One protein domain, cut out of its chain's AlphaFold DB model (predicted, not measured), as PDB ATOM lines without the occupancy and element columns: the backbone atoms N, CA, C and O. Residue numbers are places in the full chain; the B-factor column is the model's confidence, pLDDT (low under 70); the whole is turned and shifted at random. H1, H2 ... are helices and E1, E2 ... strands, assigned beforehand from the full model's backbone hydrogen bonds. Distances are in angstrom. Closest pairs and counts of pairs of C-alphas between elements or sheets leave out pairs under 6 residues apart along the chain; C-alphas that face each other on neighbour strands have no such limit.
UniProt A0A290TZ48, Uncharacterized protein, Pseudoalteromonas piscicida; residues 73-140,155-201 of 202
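AT A GLANCE: This is residues 73 to 140 and 155 to 201 of the 202 residues of an uncharacterized protein of Pseudoalteromonas piscicida (UniProt A0A290TZ48). A small sheet of three strands, E1, E3 and E2, stands between two helices, H1 slantwise over one face and H3 over the other, toward one end of the domain. The longest helix, H4, begins beside E2 and runs away from the sheet along the long axis, while H6 packs on H1 and H5 packs on H6 beyond the sheet. The 115 printed residues hold, along the chain, H1 H2 E1 H3 H4 H5 H6 E2 E3; the sheet is mixed, in the order E1 E3 E2, and the class is mostly helix. The whole is compact, with a radius of gyration of the C-alphas of 13.7 A, and rounded, spanning 40 by 31 by 27 A.

IN THESE COORDINATES: Look first for the sheet: E1 is residues 105 to 108, E2 residues 189 to 192, and E3 residues 196 to 200, 13.6 A long and ending at C-alpha 200 at (184.884, 25.728, -32.609). Find C-alpha 73 at (191.262, 27.060, -21.066); from there H1 runs 20.6 A to residue 86. H2 is residues 95 to 103, H3 residues 111 to 117, H5 residues 160 to 166 and H6 residues 178 to 185. H4, residues 123 to 137, runs 21.2 A from C-alpha 123 at (186.507, 8.106, -33.077).

HOW THE PARTS SIT: In the sheet, E1 and E3 are parallel at 22 degrees, with N 107 and O 197 2.8 A apart, within hydrogen-bond range. The hairpin E2 and E3 is antiparallel at 171 degrees, with N 191 and O 198 at 2.9 A. H1 is on the sheet at a height of 10.1 A, over E1 and E3 and only just over E2, with 3 of its C-alphas falling there. H3 is on the opposite face at a height of 9.1 A, over E3. H2 is on the sheet too, its Thr 100 and Lys 196 of E3 having C-alphas 5.8 A apart, the closest pair. H1, with residues 80 to 84 alone, touches H2 in a helical hairpin, at a shallow tilt of 31 degrees; the closest C-alphas, of Phe 83 and Ile 101, are 6.4 A apart. H4 only grazes the sheet, with residues 123 to 127. H6 touches H1 at a steep tilt of 55 degrees, closest at the C-alphas of Leu 78 and Ser 179, 5.0 A. H5 touches H6, closest at the C-alphas of Leu 162 and Phe 181, 6.6 A; H4 and H5 are near each other. Every O i to N i+4 pair is within hydrogen-bond range in H1, H2, H4, H5 and H6; in H3 it is 1 of 3, beside 3 of 4 O i to N i+3 pairs.

THE WHOLE: The two C-alphas farthest apart, of Asp 112 and Val 140, are 41.1 A apart. Residues 141 to 154 are not printed, and C-alphas 140 and 155 stand 20.8 A apart across this cut. The link from H5 to H6 is long, with 11 residues. No printed residue has a pLDDT under 70.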
ATOM      1  N   GLU A  73     190.836  28.098 -22.015       94.94
ATOM      2  CA  GLU A  73     191.262  27.060 -21.066       94.94
ATOM      3  C   GLU A  73     190.072  26.343 -20.409       94.94
ATOM      4  O   GLU A  73     190.090  25.121 -20.238       94.94
ATOM      5  N   TYR A  74     189.008  27.085 -20.099       95.50
ATOM      6  CA  TYR A  74     187.799  26.515 -19.519       95.50
ATOM      7  C   TYR A  74     187.051  25.629 -20.523       95.50
ATOM      8  O   TYR A  74     186.653  24.518 -20.171       95.50
ATOM      9  N   ILE A  75     186.931  26.058 -21.785       96.12
ATOM     10  CA  ILE A  75     186.361  25.235 -22.868       96.12
ATOM     11  C   ILE A  75     187.158  23.936 -23.026       96.12
ATOM     12  O   ILE A  75     186.573  22.851 -23.052       96.12
ATOM     13  N   LEU A  76     188.490  24.026 -23.086       96.31
ATOM     14  CA  LEU A  76     189.357  22.854 -23.237       96.31
ATOM     15  C   LEU A  76     189.187  21.872 -22.067       96.31
ATOM     16  O   LEU A  76     189.160  20.656 -22.271       96.31
ATOM     17  N   ASN A  77     189.035  22.387 -20.843       95.94
ATOM     18  CA  ASN A  77     188.785  21.570 -19.656       95.94
ATOM     19  C   ASN A  77     187.434  20.843 -19.728       95.94
ATOM     20  O   ASN A  77     187.381  19.641 -19.461       95.94
ATOM     21  N   LEU A  78     186.365  21.543 -20.123       97.12
ATOM     22  CA  LEU A  78     185.032  20.957 -20.281       97.12
ATOM     23  C   LEU A  78     185.030  19.837 -21.327       97.12
ATOM     24  O   LEU A  78     184.545  18.746 -21.038       97.12
ATOM     25  N   ILE A  79     185.636  20.068 -22.498       97.62
ATOM     26  CA  ILE A  79     185.735  19.061 -23.569       97.62
ATOM     27  C   ILE A  79     186.467  17.816 -23.063       97.62
ATOM     28  O   ILE A  79     186.014  16.688 -23.265       97.62
ATOM     29  N   ARG A  80     187.587  18.001 -22.355       95.94
ATOM     30  CA  ARG A  80     188.361  16.875 -21.825       95.94
ATOM     31  C   ARG A  80     187.584  16.099 -20.762       95.94
ATOM     32  O   ARG A  80     187.558  14.872 -20.809       95.94
ATOM     33  N   ARG A  81     186.929  16.790 -19.823       96.25
ATOM     34  CA  ARG A  81     186.072  16.164 -18.798       96.25
ATOM     35  C   ARG A  81     184.930  15.365 -19.412       96.25
ATOM     36  O   ARG A  81     184.649  14.261 -18.945       96.25
ATOM     37  N   PHE A  82     184.317  15.901 -20.461       96.69
ATOM     38  CA  PHE A  82     183.236  15.242 -21.174       96.69
ATOM     39  C   PHE A  82     183.684  13.901 -21.763       96.69
ATOM     40  O   PHE A  82     183.086  12.870 -21.459       96.69
ATOM     41  N   PHE A  83     184.779  13.878 -22.528       95.94
ATOM     42  CA  PHE A  83     185.286  12.624 -23.089       95.94
ATOM     43  C   PHE A  83     185.777  11.654 -22.009       95.94
ATOM     44  O   PHE A  83     185.405  10.484 -22.033       95.94
ATOM     45  N   LEU A  84     186.521  12.134 -21.005       93.75
ATOM     46  CA  LEU A  84     186.986  11.299 -19.887       93.75
ATOM     47  C   LEU A  84     185.841  10.673 -19.084       93.75
ATOM     48  O   LEU A  84     186.032   9.661 -18.413       93.75
ATOM     49  N   THR A  85     184.656  11.280 -19.098       92.81
ATOM     50  CA  THR A  85     183.469  10.698 -18.468       92.81
ATOM     51  C   THR A  85     182.987   9.479 -19.235       92.81
ATOM     52  O   THR A  85     182.689   8.464 -18.613       92.81
ATOM     53  N   GLN A  86     182.964   9.543 -20.564       93.69
ATOM     54  CA  GLN A  86     182.510   8.442 -21.413       93.69
ATOM     55  C   GLN A  86     183.471   7.251 -21.360       93.69
ATOM     56  O   GLN A  86     183.041   6.108 -21.200       93.69
ATOM     57  N   THR A  87     184.782   7.511 -21.368       91.00
ATOM     58  CA  THR A  87     185.815   6.460 -21.333       91.00
ATOM     59  C   THR A  87     185.827   5.645 -20.040       91.00
ATOM     60  O   THR A  87     186.447   4.590 -19.990       91.00
ATOM     61  N   LYS A  88     185.165   6.104 -18.968       90.69
ATOM     62  CA  LYS A  88     184.990   5.304 -17.739       90.69
ATOM     63  C   LYS A  88     184.045   4.120 -17.937       90.69
ATOM     64  O   LYS A  88     184.074   3.194 -17.132       90.69
ATOM     65  N   TYR A  89     183.178   4.195 -18.945       90.88
ATOM     66  CA  TYR A  89     182.048   3.288 -19.121       90.88
ATOM     67  C   TYR A  89     182.107   2.484 -20.417       90.88
ATOM     68  O   TYR A  89     181.483   1.429 -20.493       90.88
ATOM     69  N   VAL A  90     182.863   2.951 -21.411       89.00
ATOM     70  CA  VAL A  90     183.132   2.195 -22.636       89.00
ATOM     71  C   VAL A  90     184.370   1.325 -22.418       89.00
ATOM     72  O   VAL A  90     185.487   1.830 -22.300       89.00
ATOM     73  N   CYS A  91     184.156   0.013 -22.306       74.25
ATOM     74  CA  CYS A  91     185.232  -0.974 -22.221       74.25
ATOM     75  C   CYS A  91     185.882  -1.183 -23.597       74.25
ATOM     76  O   CYS A  91     185.209  -1.077 -24.614       74.25
ATOM     77  N   ASP A  92     187.171  -1.530 -23.610       79.69
ATOM     78  CA  ASP A  92     187.913  -1.957 -24.809       79.69
ATOM     79  C   ASP A  92     188.025  -0.919 -25.942       79.69
ATOM     80  O   ASP A  92     188.320  -1.269 -27.084       79.69
ATOM     81  N   PHE A  93     187.857   0.368 -25.625       83.12
ATOM     82  CA  PHE A  93     188.109   1.433 -26.590       83.12
ATOM     83  C   PHE A  93     189.605   1.553 -26.909       83.12
ATOM     84  O   PHE A  93     190.457   1.339 -26.042       83.12
ATOM     85  N   ASP A  94     189.926   1.906 -28.153       87.19
ATOM     86  CA  ASP A  94     191.299   1.853 -28.651       87.19
ATOM     87  C   ASP A  94     192.239   2.783 -27.856       87.19
ATOM     88  O   ASP A  94     191.981   3.978 -27.670       87.19
ATOM     89  N   GLN A  95     193.349   2.227 -27.364       90.81
ATOM     90  CA  GLN A  95     194.258   2.911 -26.440       90.81
ATOM     91  C   GLN A  95     194.866   4.211 -27.008       90.81
ATOM     92  O   GLN A  95     194.974   5.175 -26.246       90.81
ATOM     93  N   PRO A  96     195.239   4.307 -28.302       91.81
ATOM     94  CA  PRO A  96     195.635   5.566 -28.927       91.81
ATOM     95  C   PRO A  96     194.556   6.647 -28.816       91.81
ATOM     96  O   PRO A  96     194.881   7.801 -28.547       91.81
ATOM     97  N   ILE A  97     193.274   6.290 -28.920       92.81
ATOM     98  CA  ILE A  97     192.187   7.262 -28.777       92.81
ATOM     99  C   ILE A  97     192.038   7.720 -27.328       92.81
ATOM    100  O   ILE A  97     191.880   8.913 -27.062       92.81
ATOM    101  N   ILE A  98     192.149   6.798 -26.371       92.81
ATOM    102  CA  ILE A  98     192.187   7.142 -24.944       92.81
ATOM    103  C   ILE A  98     193.360   8.084 -24.639       92.81
ATOM    104  O   ILE A  98     193.215   9.047 -23.877       92.81
ATOM    105  N   ASP A  99     194.514   7.851 -25.258       93.50
ATOM    106  CA  ASP A  99     195.683   8.717 -25.140       93.50
ATOM    107  C   ASP A  99     195.422  10.110 -25.737       93.50
ATOM    108  O   ASP A  99     195.778  11.110 -25.104       93.50
ATOM    109  N   THR A 100     194.727  10.203 -26.873       94.81
ATOM    110  CA  THR A 100     194.263  11.473 -27.456       94.81
ATOM    111  C   THR A 100     193.299  12.208 -26.520       94.81
ATOM    112  O   THR A 100     193.499  13.387 -26.219       94.81
ATOM    113  N   ILE A 101     192.316  11.517 -25.941       94.56
ATOM    114  CA  ILE A 101     191.391  12.092 -24.949       94.56
ATOM    115  C   ILE A 101     192.134  12.581 -23.700       94.56
ATOM    116  O   ILE A 101     191.779  13.610 -23.122       94.56
ATOM    117  N   THR A 102     193.176  11.874 -23.264       92.38
ATOM    118  CA  THR A 102     193.863  12.163 -21.994       92.38
ATOM    119  C   THR A 102     194.955  13.220 -22.141       92.38
ATOM    120  O   THR A 102     195.120  14.062 -21.257       92.38
ATOM    121  N   ARG A 103     195.709  13.187 -23.244       92.50
ATOM    122  CA  ARG A 103     196.931  13.986 -23.456       92.50
ATOM    123  C   ARG A 103     197.012  14.660 -24.822       92.50
ATOM    124  O   ARG A 103     197.858  15.534 -24.988       92.50
ATOM    125  N   GLY A 104     196.167  14.268 -25.772       91.81
ATOM    126  CA  GLY A 104     196.129  14.853 -27.108       91.81
ATOM    127  C   GLY A 104     195.813  16.346 -27.086       91.81
ATOM    128  O   GLY A 104     195.225  16.878 -26.131       91.81
ATOM    129  N   GLU A 105     196.237  17.018 -28.150       95.31
ATOM    130  CA  GLU A 105     195.987  18.439 -28.358       95.31
ATOM    131  C   GLU A 105     194.492  18.689 -28.608       95.31
ATOM    132  O   GLU A 105     193.823  17.895 -29.274       95.31
ATOM    133  N   ILE A 106     193.971  19.795 -28.069       97.06
ATOM    134  CA  ILE A 106     192.637  20.299 -28.401       97.06
ATOM    135  C   ILE A 106     192.820  21.620 -29.148       97.06
ATOM    136  O   ILE A 106     193.254  22.609 -28.556       97.06
ATOM    137  N   CYS A 107     192.522  21.625 -30.444       96.50
ATOM    138  CA  CYS A 107     192.781  22.755 -31.328       96.50
ATOM    139  C   CYS A 107     191.492  23.520 -31.638       96.50
ATOM    140  O   CYS A 107     190.519  22.932 -32.115       96.50
ATOM    141  N   PHE A 108     191.525  24.844 -31.485       97.31
ATOM    142  CA  PHE A 108     190.516  25.703 -32.099       97.31
ATOM    143  C   PHE A 108     190.753  25.778 -33.608       97.31
ATOM    144  O   PHE A 108     191.866  26.067 -34.054       97.31
ATOM    145  N   VAL A 109     189.710  25.523 -34.393       97.38
ATOM    146  CA  VAL A 109     189.762  25.529 -35.863       97.38
ATOM    147  C   VAL A 109     188.704  26.468 -36.451       97.38
ATOM    148  O   VAL A 109     187.875  27.014 -35.726       97.38
ATOM    149  N   SER A 110     188.741  26.708 -37.763       96.62
ATOM    150  CA  SER A 110     187.648  27.394 -38.467       96.62
ATOM    151  C   SER A 110     186.480  26.440 -38.739       96.62
ATOM    152  O   SER A 110     186.680  25.226 -38.794       96.62
ATOM    153  N   GLU A 111     185.279  26.982 -38.983       96.12
ATOM    154  CA  GLU A 111     184.111  26.187 -39.414       96.12
ATOM    155  C   GLU A 111     184.439  25.347 -40.660       96.12
ATOM    156  O   GLU A 111     184.143  24.160 -40.693       96.12
ATOM    157  N   ASP A 112     185.145  25.925 -41.641       95.88
ATOM    158  CA  ASP A 112     185.532  25.219 -42.870       95.88
ATOM    159  C   ASP A 112     186.390  23.974 -42.604       95.88
ATOM    160  O   ASP A 112     186.280  22.992 -43.333       95.88
ATOM    161  N   ILE A 113     187.267  24.015 -41.593       95.62
ATOM    162  CA  ILE A 113     188.075  22.857 -41.186       95.62
ATOM    163  C   ILE A 113     187.207  21.876 -40.396       95.62
ATOM    164  O   ILE A 113     187.300  20.673 -40.607       95.62
ATOM    165  N   PHE A 114     186.350  22.372 -39.502       96.88
ATOM    166  CA  PHE A 114     185.477  21.529 -38.689       96.88
ATOM    167  C   PHE A 114     184.519  20.692 -39.548       96.88
ATOM    168  O   PHE A 114     184.468  19.471 -39.405       96.88
ATOM    169  N   SER A 115     183.830  21.322 -40.502       95.06
ATOM    170  CA  SER A 115     182.849  20.658 -41.369       95.06
ATOM    171  C   SER A 115     183.451  19.652 -42.353       95.06
ATOM    172  O   SER A 115     182.718  18.821 -42.885       95.06
ATOM    173  N   GLN A 116     184.771  19.673 -42.579       95.06
ATOM    174  CA  GLN A 116     185.452  18.600 -43.321       95.06
ATOM    175  C   GLN A 116     185.404  17.270 -42.560       95.06
ATOM    176  O   GLN A 116     185.315  16.225 -43.197       95.06
ATOM    177  N   HIS A 117     185.387  17.316 -41.225       94.81
ATOM    178  CA  HIS A 117     185.401  16.141 -40.355       94.81
ATOM    179  C   HIS A 117     184.011  15.742 -39.819       94.81
ATOM    180  O   HIS A 117     183.846  14.618 -39.356       94.81
ATOM    181  N   GLU A 118     182.988  16.608 -39.904       88.44
ATOM    182  CA  GLU A 118     181.620  16.344 -39.390       88.44
ATOM    183  C   GLU A 118     180.923  15.119 -40.014       88.44
ATOM    184  O   GLU A 118     179.925  14.646 -39.484       88.44
ATOM    185  N   ASN A 119     181.401  14.616 -41.154       88.06
ATOM    186  CA  ASN A 119     180.833  13.435 -41.814       88.06
ATOM    187  C   ASN A 119     181.853  12.301 -41.972       88.06
ATOM    188  O   ASN A 119     181.592  11.337 -42.693       88.06
ATOM    189  N   GLU A 120     183.029  12.437 -41.359       92.88
ATOM    190  CA  GLU A 120     184.037  11.387 -41.379       92.88
ATOM    191  C   GLU A 120     183.693  10.306 -40.360       92.88
ATOM    192  O   GLU A 120     183.250  10.584 -39.244       92.88
ATOM    193  N   ASP A 121     183.945   9.060 -40.752       94.25
ATOM    194  CA  ASP A 121     183.959   7.941 -39.824       94.25
ATOM    195  C   ASP A 121     185.152   8.121 -38.880       94.25
ATOM    196  O   ASP A 121     186.301   7.915 -39.271       94.25
ATOM    197  N   CYS A 122     184.888   8.625 -37.676       94.25
ATOM    198  CA  CYS A 122     185.922   9.066 -36.751       94.25
ATOM    199  C   CYS A 122     185.628   8.619 -35.314       94.25
ATOM    200  O   CYS A 122     184.475   8.330 -34.966       94.25
ATOM    201  N   PRO A 123     186.647   8.624 -34.434       95.19
ATOM    202  CA  PRO A 123     186.507   8.106 -33.077       95.19
ATOM    203  C   PRO A 123     185.439   8.801 -32.229       95.19
ATOM    204  O   PRO A 123     184.940   8.203 -31.279       95.19
ATOM    205  N   HIS A 124     185.054  10.040 -32.561       95.75
ATOM    206  CA  HIS A 124     183.911  10.702 -31.934       95.75
ATOM    207  C   HIS A 124     182.627   9.878 -32.062       95.75
ATOM    208  O   HIS A 124     181.927   9.689 -31.068       95.75
ATOM    209  N   TYR A 125     182.319   9.400 -33.270       94.38
ATOM    210  CA  TYR A 125     181.080   8.677 -33.545       94.38
ATOM    211  C   TYR A 125     181.125   7.253 -32.997       94.38
ATOM    212  O   TYR A 125     180.134   6.798 -32.435       94.38
ATOM    213  N   TRP A 126     182.287   6.597 -33.039       94.06
ATOM    214  CA  TRP A 126     182.467   5.277 -32.421       94.06
ATOM    215  C   TRP A 126     182.230   5.335 -30.911       94.06
ATOM    216  O   TRP A 126     181.447   4.561 -30.369       94.06
ATOM    217  N   LEU A 127     182.855   6.311 -30.236       94.75
ATOM    218  CA  LEU A 127     182.679   6.503 -28.799       94.75
ATOM    219  C   LEU A 127     181.226   6.846 -28.463       94.75
ATOM    220  O   LEU A 127     180.689   6.339 -27.483       94.75
ATOM    221  N   TYR A 128     180.600   7.699 -29.275       94.56
ATOM    222  CA  TYR A 128     179.202   8.080 -29.120       94.56
ATOM    223  C   TYR A 128     178.256   6.874 -29.207       94.56
ATOM    224  O   TYR A 128     177.358   6.752 -28.368       94.56
ATOM    225  N   ASP A 129     178.455   5.982 -30.179       94.00
ATOM    226  CA  ASP A 129     177.616   4.797 -30.370       94.00
ATOM    227  C   ASP A 129     177.745   3.828 -29.188       94.00
ATOM    228  O   ASP A 129     176.732   3.476 -28.565       94.00
ATOM    229  N   ASP A 130     178.983   3.489 -28.810       94.12
ATOM    230  CA  ASP A 130     179.275   2.594 -27.686       94.12
ATOM    231  C   ASP A 130     178.749   3.167 -26.365       94.12
ATOM    232  O   ASP A 130     178.071   2.493 -25.581       94.12
ATOM    233  N   PHE A 131     179.014   4.450 -26.111       95.19
ATOM    234  CA  PHE A 131     178.528   5.124 -24.914       95.19
ATOM    235  C   PHE A 131     176.996   5.220 -24.908       95.19
ATOM    236  O   PHE A 131     176.363   5.045 -23.862       95.19
ATOM    237  N   GLY A 132     176.377   5.433 -26.071       95.25
ATOM    238  CA  GLY A 132     174.930   5.438 -26.232       95.25
ATOM    239  C   GLY A 132     174.287   4.107 -25.845       95.25
ATOM    240  O   GLY A 132     173.241   4.108 -25.184       95.25
ATOM    241  N   ASP A 133     174.907   2.980 -26.191       94.94
ATOM    242  CA  ASP A 133     174.467   1.655 -25.745       94.94
ATOM    243  C   ASP A 133     174.569   1.499 -24.230       94.94
ATOM    244  O   ASP A 133     173.612   1.046 -23.588       94.94
ATOM    245  N   VAL A 134     175.668   1.963 -23.631       95.31
ATOM    246  CA  VAL A 134     175.848   1.934 -22.174       95.31
ATOM    247  C   VAL A 134     174.777   2.765 -21.461       95.31
ATOM    248  O   VAL A 134     174.164   2.293 -20.496       95.31
ATOM    249  N   VAL A 135     174.475   3.971 -21.951       95.56
ATOM    250  CA  VAL A 135     173.418   4.826 -21.387       95.56
ATOM    251  C   VAL A 135     172.043   4.163 -21.510       95.56
ATOM    252  O   VAL A 135     171.287   4.132 -20.534       95.56
ATOM    253  N   ARG A 136     171.709   3.592 -22.677       93.88
ATOM    254  CA  ARG A 136     170.431   2.886 -22.900       93.88
ATOM    255  C   ARG A 136     170.275   1.682 -21.970       93.88
ATOM    256  O   ARG A 136     169.198   1.505 -21.399       93.88
ATOM    257  N   ALA A 137     171.332   0.895 -21.790       94.62
ATOM    258  CA  ALA A 137     171.339  -0.274 -20.910       94.62
ATOM    259  C   ALA A 137     171.242   0.090 -19.417       94.62
ATOM    260  O   ALA A 137     170.801  -0.725 -18.609       94.62
ATOM    261  N   SER A 138     171.611   1.320 -19.052       95.25
ATOM    262  CA  SER A 138     171.704   1.765 -17.658       95.25
ATOM    263  C   SER A 138     170.478   2.528 -17.152       95.25
ATOM    264  O   SER A 138     170.520   3.108 -16.066       95.25
ATOM    265  N   ARG A 139     169.369   2.556 -17.897       95.12
ATOM    266  CA  ARG A 139     168.139   3.228 -17.449       95.12
ATOM    267  C   ARG A 139     167.608   2.627 -16.143       95.12
ATOM    268  O   ARG A 139     167.655   1.416 -15.921       95.12
ATOM    269  N   VAL A 140     167.079   3.479 -15.264       92.88
ATOM    270  CA  VAL A 140     166.468   3.042 -13.998       92.88
ATOM    271  C   VAL A 140     165.239   2.177 -14.269       92.88
ATOM    272  O   VAL A 140     165.119   1.102 -13.676       92.88
ATOM    273  N   ASN A 155     164.111  15.022 -29.096       96.81
ATOM    274  CA  ASN A 155     163.477  15.953 -30.025       96.81
ATOM    275  C   ASN A 155     163.425  17.400 -29.525       96.81
ATOM    276  O   ASN A 155     163.076  18.273 -30.315       96.81
ATOM    277  N   LEU A 156     163.813  17.679 -28.271       95.44
ATOM    278  CA  LEU A 156     163.990  19.052 -27.816       95.44
ATOM    279  C   LEU A 156     164.993  19.778 -28.706       95.44
ATOM    280  O   LEU A 156     164.714  20.913 -29.060       95.44
ATOM    281  N   ASP A 157     166.129  19.170 -29.063       96.25
ATOM    282  CA  ASP A 157     167.163  19.799 -29.907       96.25
ATOM    283  C   ASP A 157     167.849  18.844 -30.897       96.25
ATOM    284  O   ASP A 157     168.880  19.184 -31.462       96.25
ATOM    285  N   ALA A 158     167.274  17.658 -31.120       96.56
ATOM    286  CA  ALA A 158     167.892  16.560 -31.869       96.56
ATOM    287  C   ALA A 158     169.283  16.170 -31.321       96.56
ATOM    288  O   ALA A 158     170.184  15.811 -32.076       96.56
ATOM    289  N   ASP A 159     169.439  16.217 -29.995       97.19
ATOM    290  CA  ASP A 159     170.709  16.047 -29.291       97.19
ATOM    291  C   ASP A 159     170.554  15.025 -28.157       97.19
ATOM    292  O   ASP A 159     169.824  15.235 -27.182       97.19
ATOM    293  N   TYR A 160     171.236  13.888 -28.293       96.88
ATOM    294  CA  TYR A 160     171.161  12.816 -27.304       96.88
ATOM    295  C   TYR A 160     171.894  13.143 -26.008       96.88
ATOM    296  O   TYR A 160     171.399  12.775 -24.946       96.88
ATOM    297  N   TYR A 161     173.022  13.849 -26.054       97.38
ATOM    298  CA  TYR A 161     173.738  14.223 -24.839       97.38
ATOM    299  C   TYR A 161     172.934  15.238 -24.021       97.38
ATOM    300  O   TYR A 161     172.870  15.117 -22.797       97.38
ATOM    301  N   LEU A 162     172.234  16.172 -24.677       97.88
ATOM    302  CA  LEU A 162     171.280  17.060 -24.007       97.88
ATOM    303  C   LEU A 162     170.116  16.268 -23.397       97.88
ATOM    304  O   LEU A 162     169.742  16.497 -22.244       97.88
ATOM    305  N   ALA A 163     169.560  15.307 -24.139       97.94
ATOM    306  CA  ALA A 163     168.508  14.437 -23.623       97.94
ATOM    307  C   ALA A 163     168.976  13.645 -22.393       97.94
ATOM    308  O   ALA A 163     168.242  13.547 -21.409       97.94
ATOM    309  N   TRP A 164     170.203  13.120 -22.414       97.62
ATOM    310  CA  TRP A 164     170.801  12.392 -21.295       97.62
ATOM    311  C   TRP A 164     171.141  13.302 -20.119       97.62
ATOM    312  O   TRP A 164     170.993  12.870 -18.982       97.62
ATOM    313  N   PHE A 165     171.532  14.558 -20.350       97.88
ATOM    314  CA  PHE A 165     171.718  15.540 -19.279       97.88
ATOM    315  C   PHE A 165     170.403  15.746 -18.520       97.88
ATOM    316  O   PHE A 165     170.352  15.605 -17.292       97.88
ATOM    317  N   ILE A 166     169.313  15.995 -19.255       98.00
ATOM    318  CA  ILE A 166     167.985  16.176 -18.662       98.00
ATOM    319  C   ILE A 166     167.544  14.898 -17.948       98.00
ATOM    320  O   ILE A 166     167.115  14.959 -16.799       98.00
ATOM    321  N   ALA A 167     167.701  13.745 -18.598       96.88
ATOM    322  CA  ALA A 167     167.300  12.442 -18.077       96.88
ATOM    323  C   ALA A 167     168.312  11.802 -17.112       96.88
ATOM    324  O   ALA A 167     168.092  10.667 -16.697       96.88
ATOM    325  N   SER A 168     169.391  12.491 -16.724       95.81
ATOM    326  CA  SER A 168     170.443  11.928 -15.863       95.81
ATOM    327  C   SER A 168     169.929  11.319 -14.549       95.81
ATOM    328  O   SER A 168     170.432  10.259 -14.176       95.81
ATOM    329  N   PRO A 169     168.870  11.836 -13.883       95.44
ATOM    330  CA  PRO A 169     168.283  11.172 -12.711       95.44
ATOM    331  C   PRO A 169     167.672   9.788 -12.994       95.44
ATOM    332  O   PRO A 169     167.428   9.027 -12.059       95.44
ATOM    333  N   LEU A 170     167.406   9.461 -14.261       96.00
ATOM    334  CA  LEU A 170     166.849   8.185 -14.723       96.00
ATOM    335  C   LEU A 170     167.916   7.249 -15.309       96.00
ATOM    336  O   LEU A 170     167.567   6.211 -15.876       96.00
ATOM    337  N   ILE A 171     169.200   7.583 -15.172       95.88
ATOM    338  CA  ILE A 171     170.332   6.789 -15.660       95.88
ATOM    339  C   ILE A 171     171.182   6.365 -14.454       95.88
ATOM    340  O   ILE A 171     171.597   7.189 -13.644       95.88
ATOM    341  N   LYS A 172     171.461   5.065 -14.315       94.62
ATOM    342  CA  LYS A 172     172.249   4.471 -13.216       94.62
ATOM    343  C   LYS A 172     173.757   4.555 -13.470       94.62
ATOM    344  O   LYS A 172     174.473   3.576 -13.280       94.62
ATOM    345  N   LEU A 173     174.232   5.713 -13.912       92.81
ATOM    346  CA  LEU A 173     175.641   5.985 -14.175       92.81
ATOM    347  C   LEU A 173     176.013   7.315 -13.522       92.81
ATOM    348  O   LEU A 173     175.223   8.258 -13.533       92.81
ATOM    349  N   ASP A 174     177.219   7.397 -12.972       90.19
ATOM    350  CA  ASP A 174     177.785   8.658 -12.495       90.19
ATOM    351  C   ASP A 174     178.380   9.410 -13.695       90.19
ATOM    352  O   ASP A 174     179.557   9.244 -14.039       90.19
ATOM    353  N   LEU A 175     177.514  10.126 -14.420       88.00
ATOM    354  CA  LEU A 175     177.865  10.871 -15.628       88.00
ATOM    355  C   LEU A 175     178.016  12.361 -15.314       88.00
ATOM    356  O   LEU A 175     177.057  13.020 -14.920       88.00
ATOM    357  N   ASP A 176     179.191  12.920 -15.594       90.00
ATOM    358  CA  ASP A 176     179.401  14.370 -15.665       90.00
ATOM    359  C   ASP A 176     178.913  14.907 -17.025       90.00
ATOM    360  O   ASP A 176     179.700  15.209 -17.924       90.00
ATOM    361  N   LEU A 177     177.589  15.000 -17.182       94.69
ATOM    362  CA  LEU A 177     176.952  15.644 -18.341       94.69
ATOM    363  C   LEU A 177     176.795  17.161 -18.168       94.69
ATOM    364  O   LEU A 177     176.429  17.843 -19.123       94.69
ATOM    365  N   ASP A 178     177.130  17.702 -16.995       95.31
ATOM    366  CA  ASP A 178     177.211  19.149 -16.772       95.31
ATOM    367  C   ASP A 178     178.279  19.769 -17.681       95.31
ATOM    368  O   ASP A 178     178.075  20.843 -18.253       95.31
ATOM    369  N   SER A 179     179.400  19.058 -17.865       95.75
ATOM    370  CA  SER A 179     180.457  19.454 -18.800       95.75
ATOM    371  C   SER A 179     179.937  19.640 -20.232       95.75
ATOM    372  O   SER A 179     180.236  20.650 -20.870       95.75
ATOM    373  N   TYR A 180     179.098  18.712 -20.705       97.12
ATOM    374  CA  TYR A 180     178.439  18.811 -22.006       97.12
ATOM    375  C   TYR A 180     177.429  19.954 -22.054       97.12
ATOM    376  O   TYR A 180     177.426  20.738 -23.000       97.12
ATOM    377  N   PHE A 181     176.572  20.061 -21.036       96.62
ATOM    378  CA  PHE A 181     175.521  21.071 -21.002       96.62
ATOM    379  C   PHE A 181     176.088  22.495 -21.073       96.62
ATOM    380  O   PHE A 181     175.551  23.328 -21.805       96.62
ATOM    381  N   GLU A 182     177.198  22.777 -20.381       95.19
ATOM    382  CA  GLU A 182     177.875  24.072 -20.502       95.19
ATOM    383  C   GLU A 182     178.440  24.290 -21.917       95.19
ATOM    384  O   GLU A 182     178.239  25.363 -22.481       95.19
ATOM    385  N   LEU A 183     179.062  23.289 -22.552       95.81
ATOM    386  CA  LEU A 183     179.524  23.412 -23.947       95.81
ATOM    387  C   LEU A 183     178.364  23.695 -24.914       95.81
ATOM    388  O   LEU A 183     178.444  24.631 -25.715       95.81
ATOM    389  N   TRP A 184     177.261  22.952 -24.788       95.81
ATOM    390  CA  TRP A 184     176.044  23.126 -25.588       95.81
ATOM    391  C   TRP A 184     175.430  24.521 -25.401       95.81
ATOM    392  O   TRP A 184     175.101  25.207 -26.370       95.81
ATOM    393  N   LYS A 185     175.359  25.010 -24.158       93.06
ATOM    394  CA  LYS A 185     174.850  26.347 -23.812       93.06
ATOM    395  C   LYS A 185     175.615  27.470 -24.513       93.06
ATOM    396  O   LYS A 185     174.992  28.440 -24.952       93.06
ATOM    397  N   TYR A 186     176.934  27.334 -24.639       92.25
ATOM    398  CA  TYR A 186     177.791  28.274 -25.371       92.25
ATOM    399  C   TYR A 186     177.991  27.896 -26.841       92.25
ATOM    400  O   TYR A 186     178.797  28.530 -27.517       92.25
ATOM    401  N   LYS A 187     177.238  26.913 -27.351       92.94
ATOM    402  CA  LYS A 187     177.271  26.436 -28.742       92.94
ATOM    403  C   LYS A 187     178.683  26.072 -29.218       92.94
ATOM    404  O   LYS A 187     179.022  26.282 -30.381       92.94
ATOM    405  N   VAL A 188     179.510  25.550 -28.313       95.81
ATOM    406  CA  VAL A 188     180.816  24.996 -28.669       95.81
ATOM    407  C   VAL A 188     180.575  23.664 -29.367       95.81
ATOM    408  O   VAL A 188     179.969  22.771 -28.774       95.81
ATOM    409  N   LYS A 189     181.064  23.509 -30.600       96.25
ATOM    410  CA  LYS A 189     181.118  22.194 -31.254       96.25
ATOM    411  C   LYS A 189     182.521  21.624 -31.126       96.25
ATOM    412  O   LYS A 189     183.502  22.370 -31.126       96.25
ATOM    413  N   PHE A 190     182.625  20.308 -31.028       97.62
ATOM    414  CA  PHE A 190     183.905  19.627 -30.908       97.62
ATOM    415  C   PHE A 190     183.823  18.205 -31.469       97.62
ATOM    416  O   PHE A 190     182.777  17.564 -31.396       97.62
ATOM    417  N   LEU A 191     184.935  17.717 -32.018       97.31
ATOM    418  CA  LEU A 191     185.077  16.374 -32.574       97.31
ATOM    419  C   LEU A 191     186.367  15.741 -32.069       97.31
ATOM    420  O   LEU A 191     187.415  16.386 -32.020       97.31
ATOM    421  N   LEU A 192     186.272  14.468 -31.702       97.31
ATOM    422  CA  LEU A 192     187.414  13.624 -31.380       97.31
ATOM    423  C   LEU A 192     187.880  12.930 -32.660       97.31
ATOM    424  O   LEU A 192     187.144  12.131 -33.236       97.31
ATOM    425  N   LEU A 193     189.101  13.239 -33.080       96.06
ATOM    426  CA  LEU A 193     189.802  12.567 -34.169       96.06
ATOM    427  C   LEU A 193     190.847  11.612 -33.578       96.06
ATOM    428  O   LEU A 193     191.071  11.604 -32.368       96.06
ATOM    429  N   GLU A 194     191.509  10.822 -34.424       92.94
ATOM    430  CA  GLU A 194     192.473   9.818 -33.954       92.94
ATOM    431  C   GLU A 194     193.619  10.421 -33.129       92.94
ATOM    432  O   GLU A 194     193.947   9.911 -32.061       92.94
ATOM    433  N   GLU A 195     194.185  11.546 -33.574       93.69
ATOM    434  CA  GLU A 195     195.395  12.136 -32.976       93.69
ATOM    435  C   GLU A 195     195.143  13.431 -32.184       93.69
ATOM    436  O   GLU A 195     196.026  13.926 -31.480       93.69
ATOM    437  N   LYS A 196     193.953  14.026 -32.318       96.25
ATOM    438  CA  LYS A 196     193.621  15.323 -31.715       96.25
ATOM    439  C   LYS A 196     192.124  15.496 -31.520       96.25
ATOM    440  O   LYS A 196     191.313  14.806 -32.129       96.25
ATOM    441  N   ILE A 197     191.760  16.493 -30.729       98.12
ATOM    442  CA  ILE A 197     190.392  16.996 -30.650       98.12
ATOM    443  C   ILE A 197     190.361  18.350 -31.355       98.12
ATOM    444  O   ILE A 197     191.243  19.183 -31.153       98.12
ATOM    445  N   ILE A 198     189.354  18.587 -32.184       97.81
ATOM    446  CA  ILE A 198     189.120  19.900 -32.789       97.81
ATOM    447  C   ILE A 198     187.857  20.510 -32.203       97.81
ATOM    448  O   ILE A 198     186.904  19.793 -31.899       97.81
ATOM    449  N   CYS A 199     187.834  21.825 -32.035       97.81
ATOM    450  CA  CYS A 199     186.651  22.531 -31.571       97.81
ATOM    451  C   CYS A 199     186.492  23.898 -32.226       97.81
ATOM    452  O   CYS A 199     187.443  24.502 -32.730       97.81
ATOM    453  N   ILE A 200     185.258  24.382 -32.197       96.12
ATOM    454  CA  ILE A 200     184.884  25.728 -32.609       96.12
ATOM    455  C   ILE A 200     184.036  26.357 -31.511       96.12
ATOM    456  O   ILE A 200     183.257  25.678 -30.839       96.12
ATOM    457  N   LYS A 201     184.180  27.668 -31.343       89.94
ATOM    458  CA  LYS A 201     183.311  28.483 -30.494       89.94
ATOM    459  C   LYS A 201     182.645  29.567 -31.357       89.94
ATOM    460  O   LYS A 201     183.271  29.972 -32.339       89.94
TER     461      LYS A 201